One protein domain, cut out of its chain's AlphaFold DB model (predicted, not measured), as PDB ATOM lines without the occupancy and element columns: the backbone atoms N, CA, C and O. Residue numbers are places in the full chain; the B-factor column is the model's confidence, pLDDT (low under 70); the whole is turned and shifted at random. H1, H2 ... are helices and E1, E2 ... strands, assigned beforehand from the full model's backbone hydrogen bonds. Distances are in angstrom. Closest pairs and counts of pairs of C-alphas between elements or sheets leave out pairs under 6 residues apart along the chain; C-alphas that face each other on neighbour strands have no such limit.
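This is residues 460 to 549 of the 558 residues of the protein "DUF4127 family protein" of Microcystis sp. M_QC_C_20170808_M3Col (UniProt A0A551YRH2). A long helix, H2, packs on strand E1 of a two-stranded antiparallel hairpin, E1 and E2; residues 528 to 545 fold back past E2 to short H3, and short H1 packs on H2. The printed part has 90 residues, in the order H1, H2, E1, E2, H3: mixed, with 41 residues in named elements, under half. It is compact, radius of gyration of the C-alphas 13.8 A, spanning 37 by 29 by 21 A.

H1, residues 460 to 464, touches H2, residues 477 to 498, at 482 to 487 alone; the closest C-alphas, Leu 460 and Val 486, are 6.7 A apart. The closest C-alphas of H2 and E1, residues 509 to 513, are Asn 492 and Phe 510, 5.8 A. E1 and E2, residues 523 to 527, form an antiparallel hairpin at 152 degrees; N 511 and O 525 are within hydrogen-bond range at 2.8 A. H3, residues 546 to 549, is near H2; H2 and E2 are apart. In H1 and H2 every O i to N i+4 pair is within hydrogen-bond range; H3 is too short for one.

H1 begins at C-alpha 460 (226.907, 195.450, 252.724). H2 measures 30.9 A, E1 12.4 A, E2 13.2 A. H3 ends at C-alpha 549 (214.462, 184.481, 244.143).

The printed part has no cut. Links H1 to H2 and E2 to H3 are long. Residues 498 to 503, of which 498 belongs to H2, stand free. Confidence is under 70 at 19 residues, among them 535 to 542.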
ATOM      1  N   LEU A 460     227.998 195.167 253.650       87.06
ATOM      2  CA  LEU A 460     226.907 195.450 252.724       87.06
ATOM      3  C   LEU A 460     226.970 196.894 252.220       87.06
ATOM      4  O   LEU A 460     226.951 197.122 251.007       87.06
ATOM      5  N   LYS A 461     227.088 197.865 253.135       88.06
ATOM      6  CA  LYS A 461     227.148 199.288 252.788       88.06
ATOM      7  C   LYS A 461     228.346 199.602 251.897       88.06
ATOM      8  O   LYS A 461     228.184 200.311 250.909       88.06
ATOM      9  N   ASN A 462     229.514 199.033 252.186       86.44
ATOM     10  CA  ASN A 462     230.721 199.239 251.384       86.44
ATOM     11  C   ASN A 462     230.610 198.621 249.982       86.44
ATOM     12  O   ASN A 462     231.089 199.211 249.018       86.44
ATOM     13  N   GLN A 463     229.976 197.452 249.850       86.88
ATOM     14  CA  GLN A 463     229.827 196.765 248.559       86.88
ATOM     15  C   GLN A 463     228.723 197.358 247.677       86.88
ATOM     16  O   GLN A 463     228.809 197.277 246.454       86.88
ATOM     17  N   THR A 464     227.671 197.915 248.277       88.75
ATOM     18  CA  THR A 464     226.441 198.256 247.541       88.75
ATOM     19  C   THR A 464     226.033 199.723 247.641       88.75
ATOM     20  O   THR A 464     225.191 200.168 246.862       88.75
ATOM     21  N   GLY A 465     226.589 200.474 248.595       90.25
ATOM     22  CA  GLY A 465     226.091 201.791 248.992       90.25
ATOM     23  C   GLY A 465     224.783 201.745 249.794       90.25
ATOM     24  O   GLY A 465     224.253 202.800 250.132       90.25
ATOM     25  N   ILE A 466     224.249 200.556 250.102       89.25
ATOM     26  CA  ILE A 466     222.945 200.368 250.753       89.25
ATOM     27  C   ILE A 466     223.148 200.012 252.227       89.25
ATOM     28  O   ILE A 466     223.879 199.082 252.565       89.25
ATOM     29  N   THR A 467     222.466 200.730 253.118       86.88
ATOM     30  CA  THR A 467     222.421 200.379 254.542       86.88
ATOM     31  C   THR A 467     221.556 199.139 254.745       86.88
ATOM     32  O   THR A 467     220.465 199.025 254.177       86.88
ATOM     33  N   PHE A 468     222.026 198.203 255.566       85.06
ATOM     34  CA  PHE A 468     221.223 197.040 255.914       85.06
ATOM     35  C   PHE A 468     219.985 197.473 256.702       85.06
ATOM     36  O   PHE A 468     220.103 198.154 257.719       85.06
ATOM     37  N   ASN A 469     218.806 197.069 256.236       81.50
ATOM     38  CA  ASN A 469     217.554 197.308 256.922       81.50
ATOM     39  C   ASN A 469     216.981 195.971 257.372       81.50
ATOM     40  O   ASN A 469     216.474 195.177 256.574       81.50
ATOM     41  N   HIS A 470     217.089 195.729 258.673       76.50
ATOM     42  CA  HIS A 470     216.522 194.540 259.271       76.50
ATOM     43  C   HIS A 470     214.989 194.624 259.236       76.50
ATOM     44  O   HIS A 470     214.370 193.744 258.643       76.50
ATOM     45  N   TYR A 471     214.400 195.698 259.788       73.38
ATOM     46  CA  TYR A 471     212.976 195.773 260.142       73.38
ATOM     47  C   TYR A 471     212.049 196.365 259.089       73.38
ATOM     48  O   TYR A 471     210.997 195.790 258.817       73.38
ATOM     49  N   ASP A 472     212.382 197.527 258.533       71.94
ATOM     50  CA  ASP A 472     211.447 198.244 257.656       71.94
ATOM     51  C   ASP A 472     211.560 197.762 256.207       71.94
ATOM     52  O   ASP A 472     210.681 198.013 255.386       71.94
ATOM     53  N   GLY A 473     212.613 196.995 255.917       76.94
ATOM     54  CA  GLY A 473     212.897 196.464 254.596       76.94
ATOM     55  C   GLY A 473     213.314 197.543 253.600       76.94
ATOM     56  O   GLY A 473     213.861 198.588 253.957       76.94
ATOM     57  N   TYR A 474     213.093 197.257 252.326       82.44
ATOM     58  CA  TYR A 474     213.425 198.130 251.200       82.44
ATOM     59  C   TYR A 474     212.161 198.396 250.379       82.44
ATOM     60  O   TYR A 474     211.205 197.650 250.482       82.44
ATOM     61  N   ASP A 475     212.118 199.425 249.548       81.12
ATOM     62  CA  ASP A 475     210.935 199.785 248.742       81.12
ATOM     63  C   ASP A 475     211.163 199.629 247.230       81.12
ATOM     64  O   ASP A 475     210.239 199.740 246.426       81.12
ATOM     65  N   ASN A 476     212.392 199.298 246.829       83.31
ATOM     66  CA  ASN A 476     212.799 199.157 245.436       83.31
ATOM     67  C   ASN A 476     213.260 197.714 245.123       83.31
ATOM     68  O   ASN A 476     214.191 197.228 245.778       83.31
ATOM     69  N   PRO A 477     212.683 197.032 244.107       83.50
ATOM     70  CA  PRO A 477     213.122 195.703 243.662       83.50
ATOM     71  C   PRO A 477     214.633 195.596 243.392       83.50
ATOM     72  O   PRO A 477     215.260 194.611 243.780       83.50
ATOM     73  N   ALA A 478     215.249 196.619 242.789       87.44
ATOM     74  CA  ALA A 478     216.683 196.622 242.490       87.44
ATOM     75  C   ALA A 478     217.546 196.674 243.762       87.44
ATOM     76  O   ALA A 478     218.598 196.037 243.830       87.44
ATOM     77  N   THR A 479     217.091 197.408 244.781       88.75
ATOM     78  CA  THR A 479     217.731 197.460 246.103       88.75
ATOM     79  C   THR A 479     217.617 196.108 246.796       88.75
ATOM     80  O   THR A 479     218.627 195.579 247.256       88.75
ATOM     81  N   VAL A 480     216.419 195.508 246.801       86.12
ATOM     82  CA  VAL A 480     216.194 194.164 247.358       86.12
ATOM     83  C   VAL A 480     217.112 193.144 246.691       86.12
ATOM     84  O   VAL A 480     217.819 192.424 247.391       86.12
ATOM     85  N   LYS A 481     217.177 193.131 245.354       87.00
ATOM     86  CA  LYS A 481     218.057 192.224 244.608       87.00
ATOM     87  C   LYS A 481     219.518 192.354 245.053       87.00
ATOM     88  O   LYS A 481     220.110 191.360 245.461       87.00
ATOM     89  N   LYS A 482     220.074 193.571 245.060       89.56
ATOM     90  CA  LYS A 482     221.471 193.814 245.471       89.56
ATOM     91  C   LYS A 482     221.753 193.374 246.906       89.56
ATOM     92  O   LYS A 482     222.791 192.772 247.170       89.56
ATOM     93  N   VAL A 483     220.845 193.674 247.836       88.06
ATOM     94  CA  VAL A 483     221.030 193.316 249.247       88.06
ATOM     95  C   VAL A 483     221.030 191.806 249.425       88.06
ATOM     96  O   VAL A 483     221.925 191.264 250.072       88.06
ATOM     97  N   PHE A 484     220.066 191.119 248.817       88.06
ATOM     98  CA  PHE A 484     219.946 189.678 248.964       88.06
ATOM     99  C   PHE A 484     221.020 188.908 248.185       88.06
ATOM    100  O   PHE A 484     221.391 187.824 248.614       88.06
ATOM    101  N   GLU A 485     221.587 189.448 247.104       88.12
ATOM    102  CA  GLU A 485     222.782 188.871 246.460       88.12
ATOM    103  C   GLU A 485     223.989 188.850 247.409       88.12
ATOM    104  O   GLU A 485     224.689 187.838 247.511       88.12
ATOM    105  N   VAL A 486     224.224 189.948 248.137       89.12
ATOM    106  CA  VAL A 486     225.309 190.031 249.128       89.12
ATOM    107  C   VAL A 486     225.011 189.154 250.342       89.12
ATOM    108  O   VAL A 486     225.892 188.417 250.783       89.12
ATOM    109  N   LEU A 487     223.773 189.179 250.844       88.38
ATOM    110  CA  LEU A 487     223.330 188.339 251.959       88.38
ATOM    111  C   LEU A 487     223.494 186.849 251.633       88.38
ATOM    112  O   LEU A 487     224.086 186.112 252.415       88.38
ATOM    113  N   ASN A 488     223.043 186.417 250.454       89.50
ATOM    114  CA  ASN A 488     223.202 185.042 249.991       89.50
ATOM    115  C   ASN A 488     224.673 184.638 249.916       89.50
ATOM    116  O   ASN A 488     225.038 183.570 250.404       89.50
ATOM    117  N   ARG A 489     225.539 185.489 249.353       89.69
ATOM    118  CA  ARG A 489     226.981 185.212 249.314       89.69
ATOM    119  C   ARG A 489     227.555 185.051 250.720       89.69
ATOM    120  O   ARG A 489     228.261 184.081 250.967       89.69
ATOM    121  N   GLN A 490     227.222 185.966 251.630       88.81
ATOM    122  CA  GLN A 490     227.698 185.932 253.011       88.81
ATOM    123  C   GLN A 490     227.248 184.661 253.731       88.81
ATOM    124  O   GLN A 490     228.078 183.960 254.304       88.81
ATOM    125  N   VAL A 491     225.955 184.340 253.680       90.50
ATOM    126  CA  VAL A 491     225.409 183.156 254.352       90.50
ATOM    127  C   VAL A 491     226.022 181.878 253.802       90.50
ATOM    128  O   VAL A 491     226.409 181.020 254.586       90.50
ATOM    129  N   ASN A 492     226.206 181.765 252.485       91.56
ATOM    130  CA  ASN A 492     226.901 180.615 251.913       91.56
ATOM    131  C   ASN A 492     228.345 180.517 252.411       91.56
ATOM    132  O   ASN A 492     228.736 179.447 252.865       91.56
ATOM    133  N   THR A 493     229.113 181.610 252.399       90.25
ATOM    134  CA  THR A 493     230.479 181.619 252.949       90.25
ATOM    135  C   THR A 493     230.491 181.139 254.398       90.25
ATOM    136  O   THR A 493     231.254 180.240 254.735       90.25
ATOM    137  N   ARG A 494     229.601 181.666 255.245       89.94
ATOM    138  CA  ARG A 494     229.521 181.296 256.663       89.94
ATOM    139  C   ARG A 494     229.109 179.849 256.895       89.94
ATOM    140  O   ARG A 494     229.710 179.179 257.728       89.94
ATOM    141  N   MET A 495     228.118 179.359 256.155       91.81
ATOM    142  CA  MET A 495     227.698 177.962 256.235       91.81
ATOM    143  C   MET A 495     228.847 177.032 255.831       91.81
ATOM    144  O   MET A 495     229.110 176.063 256.538       91.81
ATOM    145  N   GLN A 496     229.572 177.351 254.753       90.50
ATOM    146  CA  GLN A 496     230.744 176.579 254.326       90.50
ATOM    147  C   GLN A 496     231.871 176.624 255.368       90.50
ATOM    148  O   GLN A 496     232.432 175.580 255.692       90.50
ATOM    149  N   GLU A 497     232.182 177.798 255.928       90.31
ATOM    150  CA  GLU A 497     233.192 177.969 256.986       90.31
ATOM    151  C   GLU A 497     232.847 177.167 258.253       90.31
ATOM    152  O   GLU A 497     233.714 176.506 258.820       90.31
ATOM    153  N   HIS A 498     231.590 177.208 258.706       90.75
ATOM    154  CA  HIS A 498     231.176 176.589 259.972       90.75
ATOM    155  C   HIS A 498     230.991 175.073 259.868       90.75
ATOM    156  O   HIS A 498     231.313 174.340 260.801       90.75
ATOM    157  N   PHE A 499     230.495 174.591 258.728       90.62
ATOM    158  CA  PHE A 499     230.192 173.177 258.483       90.62
ATOM    159  C   PHE A 499     231.155 172.529 257.484       90.62
ATOM    160  O   PHE A 499     230.801 171.566 256.796       90.62
ATOM    161  N   THR A 500     232.380 173.055 257.393       86.50
ATOM    162  CA  THR A 500     233.412 172.546 256.485       86.50
ATOM    163  C   THR A 500     233.558 171.029 256.627       86.50
ATOM    164  O   THR A 500     233.785 170.508 257.717       86.50
ATOM    165  N   GLY A 501     233.458 170.316 255.503       81.94
ATOM    166  CA  GLY A 501     233.626 168.863 255.458       81.94
ATOM    167  C   GLY A 501     232.335 168.060 255.640       81.94
ATOM    168  O   GLY A 501     232.365 166.850 255.415       81.94
ATOM    169  N   LEU A 502     231.200 168.695 255.960       85.00
ATOM    170  CA  LEU A 502     229.908 168.008 256.005       85.00
ATOM    171  C   LEU A 502     229.316 167.851 254.589       85.00
ATOM    172  O   LEU A 502     229.123 168.849 253.888       85.00
ATOM    173  N   PRO A 503     228.979 166.619 254.149       74.88
ATOM    174  CA  PRO A 503     228.485 166.362 252.792       74.88
ATOM    175  C   PRO A 503     227.240 167.163 252.399       74.88
ATOM    176  O   PRO A 503     227.045 167.430 251.220       74.88
ATOM    177  N   LEU A 504     226.398 167.532 253.369       72.44
ATOM    178  CA  LEU A 504     225.145 168.254 253.129       72.44
ATOM    179  C   LEU A 504     225.324 169.753 252.897       72.44
ATOM    180  O   LEU A 504     224.405 170.399 252.404       72.44
ATOM    181  N   VAL A 505     226.494 170.293 253.226       79.50
ATOM    182  CA  VAL A 505     226.863 171.680 252.934       79.50
ATOM    183  C   VAL A 505     227.747 171.734 251.687       79.50
ATOM    184  O   VAL A 505     227.614 172.641 250.866       79.50
ATOM    185  N   ASN A 506     228.582 170.716 251.471       73.50
ATOM    186  CA  ASN A 506     229.427 170.611 250.285       73.50
ATOM    187  C   ASN A 506     228.582 170.567 248.995       73.50
ATOM    188  O   ASN A 506     227.676 169.749 248.856       73.50
ATOM    189  N   ASN A 507     228.908 171.429 248.026       76.88
ATOM    190  CA  ASN A 507     228.226 171.551 246.725       76.88
ATOM    191  C   ASN A 507     226.741 171.951 246.788       76.88
ATOM    192  O   ASN A 507     226.036 171.823 245.785       76.88
ATOM    193  N   ARG A 508     226.264 172.447 247.935       82.88
ATOM    194  CA  ARG A 508     224.928 173.033 248.057       82.88
ATOM    195  C   ARG A 508     225.001 174.533 248.312       82.88
ATOM    196  O   ARG A 508     225.985 175.042 248.849       82.88
ATOM    197  N   VAL A 509     223.943 175.236 247.922       87.31
ATOM    198  CA  VAL A 509     223.778 176.671 248.162       87.31
ATOM    199  C   VAL A 509     222.528 176.953 248.985       87.31
ATOM    200  O   VAL A 509     221.447 176.434 248.709       87.31
ATOM    201  N   PHE A 510     222.685 177.818 249.977       88.94
ATOM    202  CA  PHE A 510     221.617 178.378 250.792       88.94
ATOM    203  C   PHE A 510     221.072 179.616 250.089       88.94
ATOM    204  O   PHE A 510     221.817 180.562 249.830       88.94
ATOM    205  N   ARG A 511     219.788 179.604 249.740       86.56
ATOM    206  CA  ARG A 511     219.122 180.703 249.037       86.56
ATOM    207  C   ARG A 511     218.091 181.357 249.934       86.56
ATOM    208  O   ARG A 511     217.016 180.815 250.178       86.56
ATOM    209  N   ILE A 512     218.437 182.550 250.380       86.00
ATOM    210  CA  ILE A 512     217.592 183.482 251.099       86.00
ATOM    211  C   ILE A 512     216.707 184.210 250.097       86.00
ATOM    212  O   ILE A 512     217.188 184.880 249.176       86.00
ATOM    213  N   THR A 513     215.406 184.064 250.299       79.06
ATOM    214  CA  THR A 513     214.346 184.570 249.443       79.06
ATOM    215  C   THR A 513     213.566 185.666 250.172       79.06
ATOM    216  O   THR A 513     213.013 185.404 251.243       79.06
ATOM    217  N   PRO A 514     213.475 186.884 249.610       76.00
ATOM    218  CA  PRO A 514     212.685 187.954 250.200       76.00
ATOM    219  C   PRO A 514     211.188 187.675 250.035       76.00
ATOM    220  O   PRO A 514     210.700 187.514 248.913       76.00
ATOM    221  N   GLN A 515     210.437 187.711 251.137       65.38
ATOM    222  CA  GLN A 515     208.976 187.645 251.070       65.38
ATOM    223  C   GLN A 515     208.350 189.035 250.947       65.38
ATOM    224  O   GLN A 515     207.525 189.259 250.068       65.38
ATOM    225  N   PHE A 516     208.773 190.002 251.773       55.88
ATOM    226  CA  PHE A 516     208.165 191.340 251.836       55.88
ATOM    227  C   PHE A 516     209.165 192.412 252.224       55.88
ATOM    228  O   PHE A 516     208.948 193.177 253.158       55.88
ATOM    229  N   TRP A 517     210.269 192.469 251.482       62.41
ATOM    230  CA  TRP A 517     211.330 193.475 251.599       62.41
ATOM    231  C   TRP A 517     212.128 193.468 252.914       62.41
ATOM    232  O   TRP A 517     213.263 193.939 252.921       62.41
ATOM    233  N   ARG A 518     211.562 192.937 254.001       67.69
ATOM    234  CA  ARG A 518     212.167 192.792 255.325       67.69
ATOM    235  C   ARG A 518     213.094 191.594 255.358       67.69
ATOM    236  O   ARG A 518     212.700 190.493 254.976       67.69
ATOM    237  N   THR A 519     214.303 191.791 255.873       68.62
ATOM    238  CA  THR A 519     215.278 190.699 255.936       68.62
ATOM    239  C   THR A 519     214.870 189.652 256.967       68.62
ATOM    240  O   THR A 519     214.905 188.465 256.661       68.62
ATOM    241  N   PHE A 520     214.372 190.076 258.134       72.12
ATOM    242  CA  PHE A 520     213.965 189.146 259.195       72.12
ATOM    243  C   PHE A 520     212.739 188.300 258.850       72.12
ATOM    244  O   PHE A 520     212.508 187.313 259.543       72.12
ATOM    245  N   GLU A 521     211.974 188.696 257.818       72.75
ATOM    246  CA  GLU A 521     210.811 187.969 257.289       72.75
ATOM    247  C   GLU A 521     211.148 187.108 256.048       72.75
ATOM    248  O   GLU A 521     210.258 186.702 255.304       72.75
ATOM    249  N   SER A 522     212.430 186.858 255.773       76.88
ATOM    250  CA  SER A 522     212.868 186.097 254.593       76.88
ATOM    251  C   SER A 522     212.873 184.588 254.822       76.88
ATOM    252  O   SER A 522     212.950 184.117 255.948       76.88
ATOM    253  N   GLU A 523     212.825 183.805 253.752       79.62
ATOM    254  CA  GLU A 523     212.932 182.343 253.842       79.62
ATOM    255  C   GLU A 523     214.285 181.862 253.356       79.62
ATOM    256  O   GLU A 523     214.872 182.495 252.483       79.62
ATOM    257  N   VAL A 524     214.757 180.721 253.853       84.94
ATOM    258  CA  VAL A 524     215.992 180.094 253.374       84.94
ATOM    259  C   VAL A 524     215.683 178.706 252.849       84.94
ATOM    260  O   VAL A 524     214.989 177.947 253.509       84.94
ATOM    261  N   HIS A 525     216.206 178.398 251.661       84.00
ATOM    262  CA  HIS A 525     216.025 177.116 250.981       84.00
ATOM    263  C   HIS A 525     217.379 176.557 250.529       84.00
ATOM    264  O   HIS A 525     218.207 177.316 250.014       84.00
ATOM    265  N   ILE A 526     217.614 175.250 250.674       84.06
ATOM    266  CA  ILE A 526     218.877 174.593 250.267       84.06
ATOM    267  C   ILE A 526     218.774 173.975 248.859       84.06
ATOM    268  O   ILE A 526     217.783 173.328 248.526       84.06
ATOM    269  N   TRP A 527     219.822 174.128 248.037       80.12
ATOM    270  CA  TRP A 527     219.874 173.671 246.634       80.12
ATOM    271  C   TRP A 527     221.173 172.947 246.262       80.12
ATOM    272  O   TRP A 527     222.203 173.356 246.785       80.12
ATOM    273  N   PRO A 528     221.184 171.973 245.322       78.44
ATOM    274  CA  PRO A 528     220.023 171.299 244.714       78.44
ATOM    275  C   PRO A 528     219.187 170.602 245.776       78.44
ATOM    276  O   PRO A 528     219.721 170.295 246.837       78.44
ATOM    277  N   ARG A 529     217.903 170.354 245.523       73.69
ATOM    278  CA  ARG A 529     217.024 169.691 246.494       73.69
ATOM    279  C   ARG A 529     217.423 168.220 246.688       73.69
ATOM    280  O   ARG A 529     217.764 167.556 245.710       73.69
ATOM    281  N   LEU A 530     217.367 167.673 247.906       69.62
ATOM    282  CA  LEU A 530     217.443 166.220 248.100       69.62
ATOM    283  C   LEU A 530     216.144 165.561 247.586       69.62
ATOM    284  O   LEU A 530     215.064 166.150 247.683       69.62
ATOM    285  N   PRO A 531     216.217 164.318 247.077       60.91
ATOM    286  CA  PRO A 531     215.081 163.629 246.449       60.91
ATOM    287  C   PRO A 531     213.852 163.419 247.350       60.91
ATOM    288  O   PRO A 531     212.754 163.194 246.851       60.91
ATOM    289  N   GLU A 532     214.035 163.480 248.671       63.25
ATOM    290  CA  GLU A 532     213.004 163.251 249.693       63.25
ATOM    291  C   GLU A 532     212.597 164.548 250.428       63.25
ATOM    292  O   GLU A 532     211.926 164.495 251.463       63.25
ATOM    293  N   GLU A 533     213.015 165.718 249.925       61.88
ATOM    294  CA  GLU A 533     212.788 167.008 250.586       61.88
ATOM    295  C   GLU A 533     211.356 167.529 250.435       61.88
ATOM    296  O   GLU A 533     210.663 167.340 249.434       61.88
ATOM    297  N   ILE A 534     210.916 168.248 251.461       70.06
ATOM    298  CA  ILE A 534     209.531 168.685 251.666       70.06
ATOM    299  C   ILE A 534     209.221 170.059 251.073       70.06
ATOM    300  O   ILE A 534     208.346 170.754 251.581       70.06
ATOM    301  N   HIS A 535     209.906 170.447 249.994       64.81
ATOM    302  CA  HIS A 535     209.825 171.790 249.410       64.81
ATOM    303  C   HIS A 535     208.395 172.237 249.138       64.81
ATOM    304  O   HIS A 535     207.770 171.878 248.133       64.81
ATOM    305  N   LYS A 536     207.891 173.079 250.033       65.50
ATOM    306  CA  LYS A 536     206.675 173.855 249.844       65.50
ATOM    307  C   LYS A 536     207.065 175.306 249.981       65.50
ATOM    308  O   LYS A 536     207.277 175.797 251.079       65.50
ATOM    309  N   VAL A 537     207.205 175.947 248.830       57.56
ATOM    310  CA  VAL A 537     207.532 177.365 248.752       57.56
ATOM    311  C   VAL A 537     206.419 178.187 249.398       57.56
ATOM    312  O   VAL A 537     205.237 177.889 249.198       57.56
ATOM    313  N   GLY A 538     206.808 179.186 250.190       55.91
ATOM    314  CA  GLY A 538     205.908 180.237 250.648       55.91
ATOM    315  C   GLY A 538     205.722 181.320 249.589       55.91
ATOM    316  O   GLY A 538     206.054 181.144 248.412       55.91
ATOM    317  N   ILE A 539     205.224 182.472 250.025       55.88
ATOM    318  CA  ILE A 539     204.992 183.620 249.149       55.88
ATOM    319  C   ILE A 539     206.334 184.264 248.784       55.88
ATOM    320  O   ILE A 539     207.127 184.608 249.658       55.88
ATOM    321  N   TYR A 540     206.590 184.471 247.496       61.66
ATOM    322  CA  TYR A 540     207.755 185.222 247.030       61.66
ATOM    323  C   TYR A 540     207.317 186.452 246.238       61.66
ATOM    324  O   TYR A 540     206.210 186.524 245.699       61.66
ATOM    325  N   ARG A 541     208.212 187.433 246.150       62.59
ATOM    326  CA  ARG A 541     207.985 188.635 245.351       62.59
ATOM    327  C   ARG A 541     208.064 188.352 243.855       62.59
ATOM    328  O   ARG A 541     209.143 188.109 243.319       62.59
ATOM    329  N   THR A 542     206.922 188.427 243.180       66.00
ATOM    330  CA  THR A 542     206.783 188.133 241.744       66.00
ATOM    331  C   THR A 542     207.430 189.168 240.830       66.00
ATOM    332  O   THR A 542     207.656 188.887 239.659       66.00
ATOM    333  N   ASP A 543     207.721 190.358 241.346       72.44
ATOM    334  CA  ASP A 543     208.391 191.437 240.625       72.44
ATOM    335  C   ASP A 543     209.925 191.393 240.735       72.44
ATOM    336  O   ASP A 543     210.616 192.256 240.193       72.44
ATOM    337  N   LEU A 544     210.469 190.372 241.402       73.62
ATOM    338  CA  LEU A 544     211.886 190.030 241.347       73.62
ATOM    339  C   LEU A 544     212.153 188.980 240.266       73.62
ATOM    340  O   LEU A 544     211.280 188.205 239.878       73.62
ATOM    341  N   GLU A 545     213.401 188.920 239.803       76.12
ATOM    342  CA  GLU A 545     213.833 187.897 238.854       76.12
ATOM    343  C   GLU A 545     213.619 186.495 239.432       76.12
ATOM    344  O   GLU A 545     214.272 186.089 240.399       76.12
ATOM    345  N   ALA A 546     212.718 185.737 238.803       73.19
ATOM    346  CA  ALA A 546     212.301 184.431 239.294       73.19
ATOM    347  C   ALA A 546     213.483 183.460 239.451       73.19
ATOM    348  O   ALA A 546     213.535 182.698 240.404       73.19
ATOM    349  N   ILE A 547     214.485 183.514 238.574       69.44
ATOM    350  CA  ILE A 547     215.643 182.608 238.641       69.44
ATOM    351  C   ILE A 547     216.467 182.822 239.926       69.44
ATOM    352  O   ILE A 547     217.002 181.864 240.484       69.44
ATOM    353  N   ALA A 548     216.547 184.060 240.422       68.81
ATOM    354  CA  ALA A 548     217.345 184.402 241.598       68.81
ATOM    355  C   ALA A 548     216.587 184.188 242.918       68.81
ATOM    356  O   ALA A 548     217.200 183.833 243.923       68.81
ATOM    357  N   PHE A 549     215.265 184.389 242.916       72.12
ATOM    358  CA  PHE A 549     214.462 184.481 244.143       72.12
ATOM    359  C   PHE A 549     213.212 183.600 244.148       72.12
ATOM    360  O   PHE A 549     212.404 183.707 245.060       72.12
TER     361      PHE A 549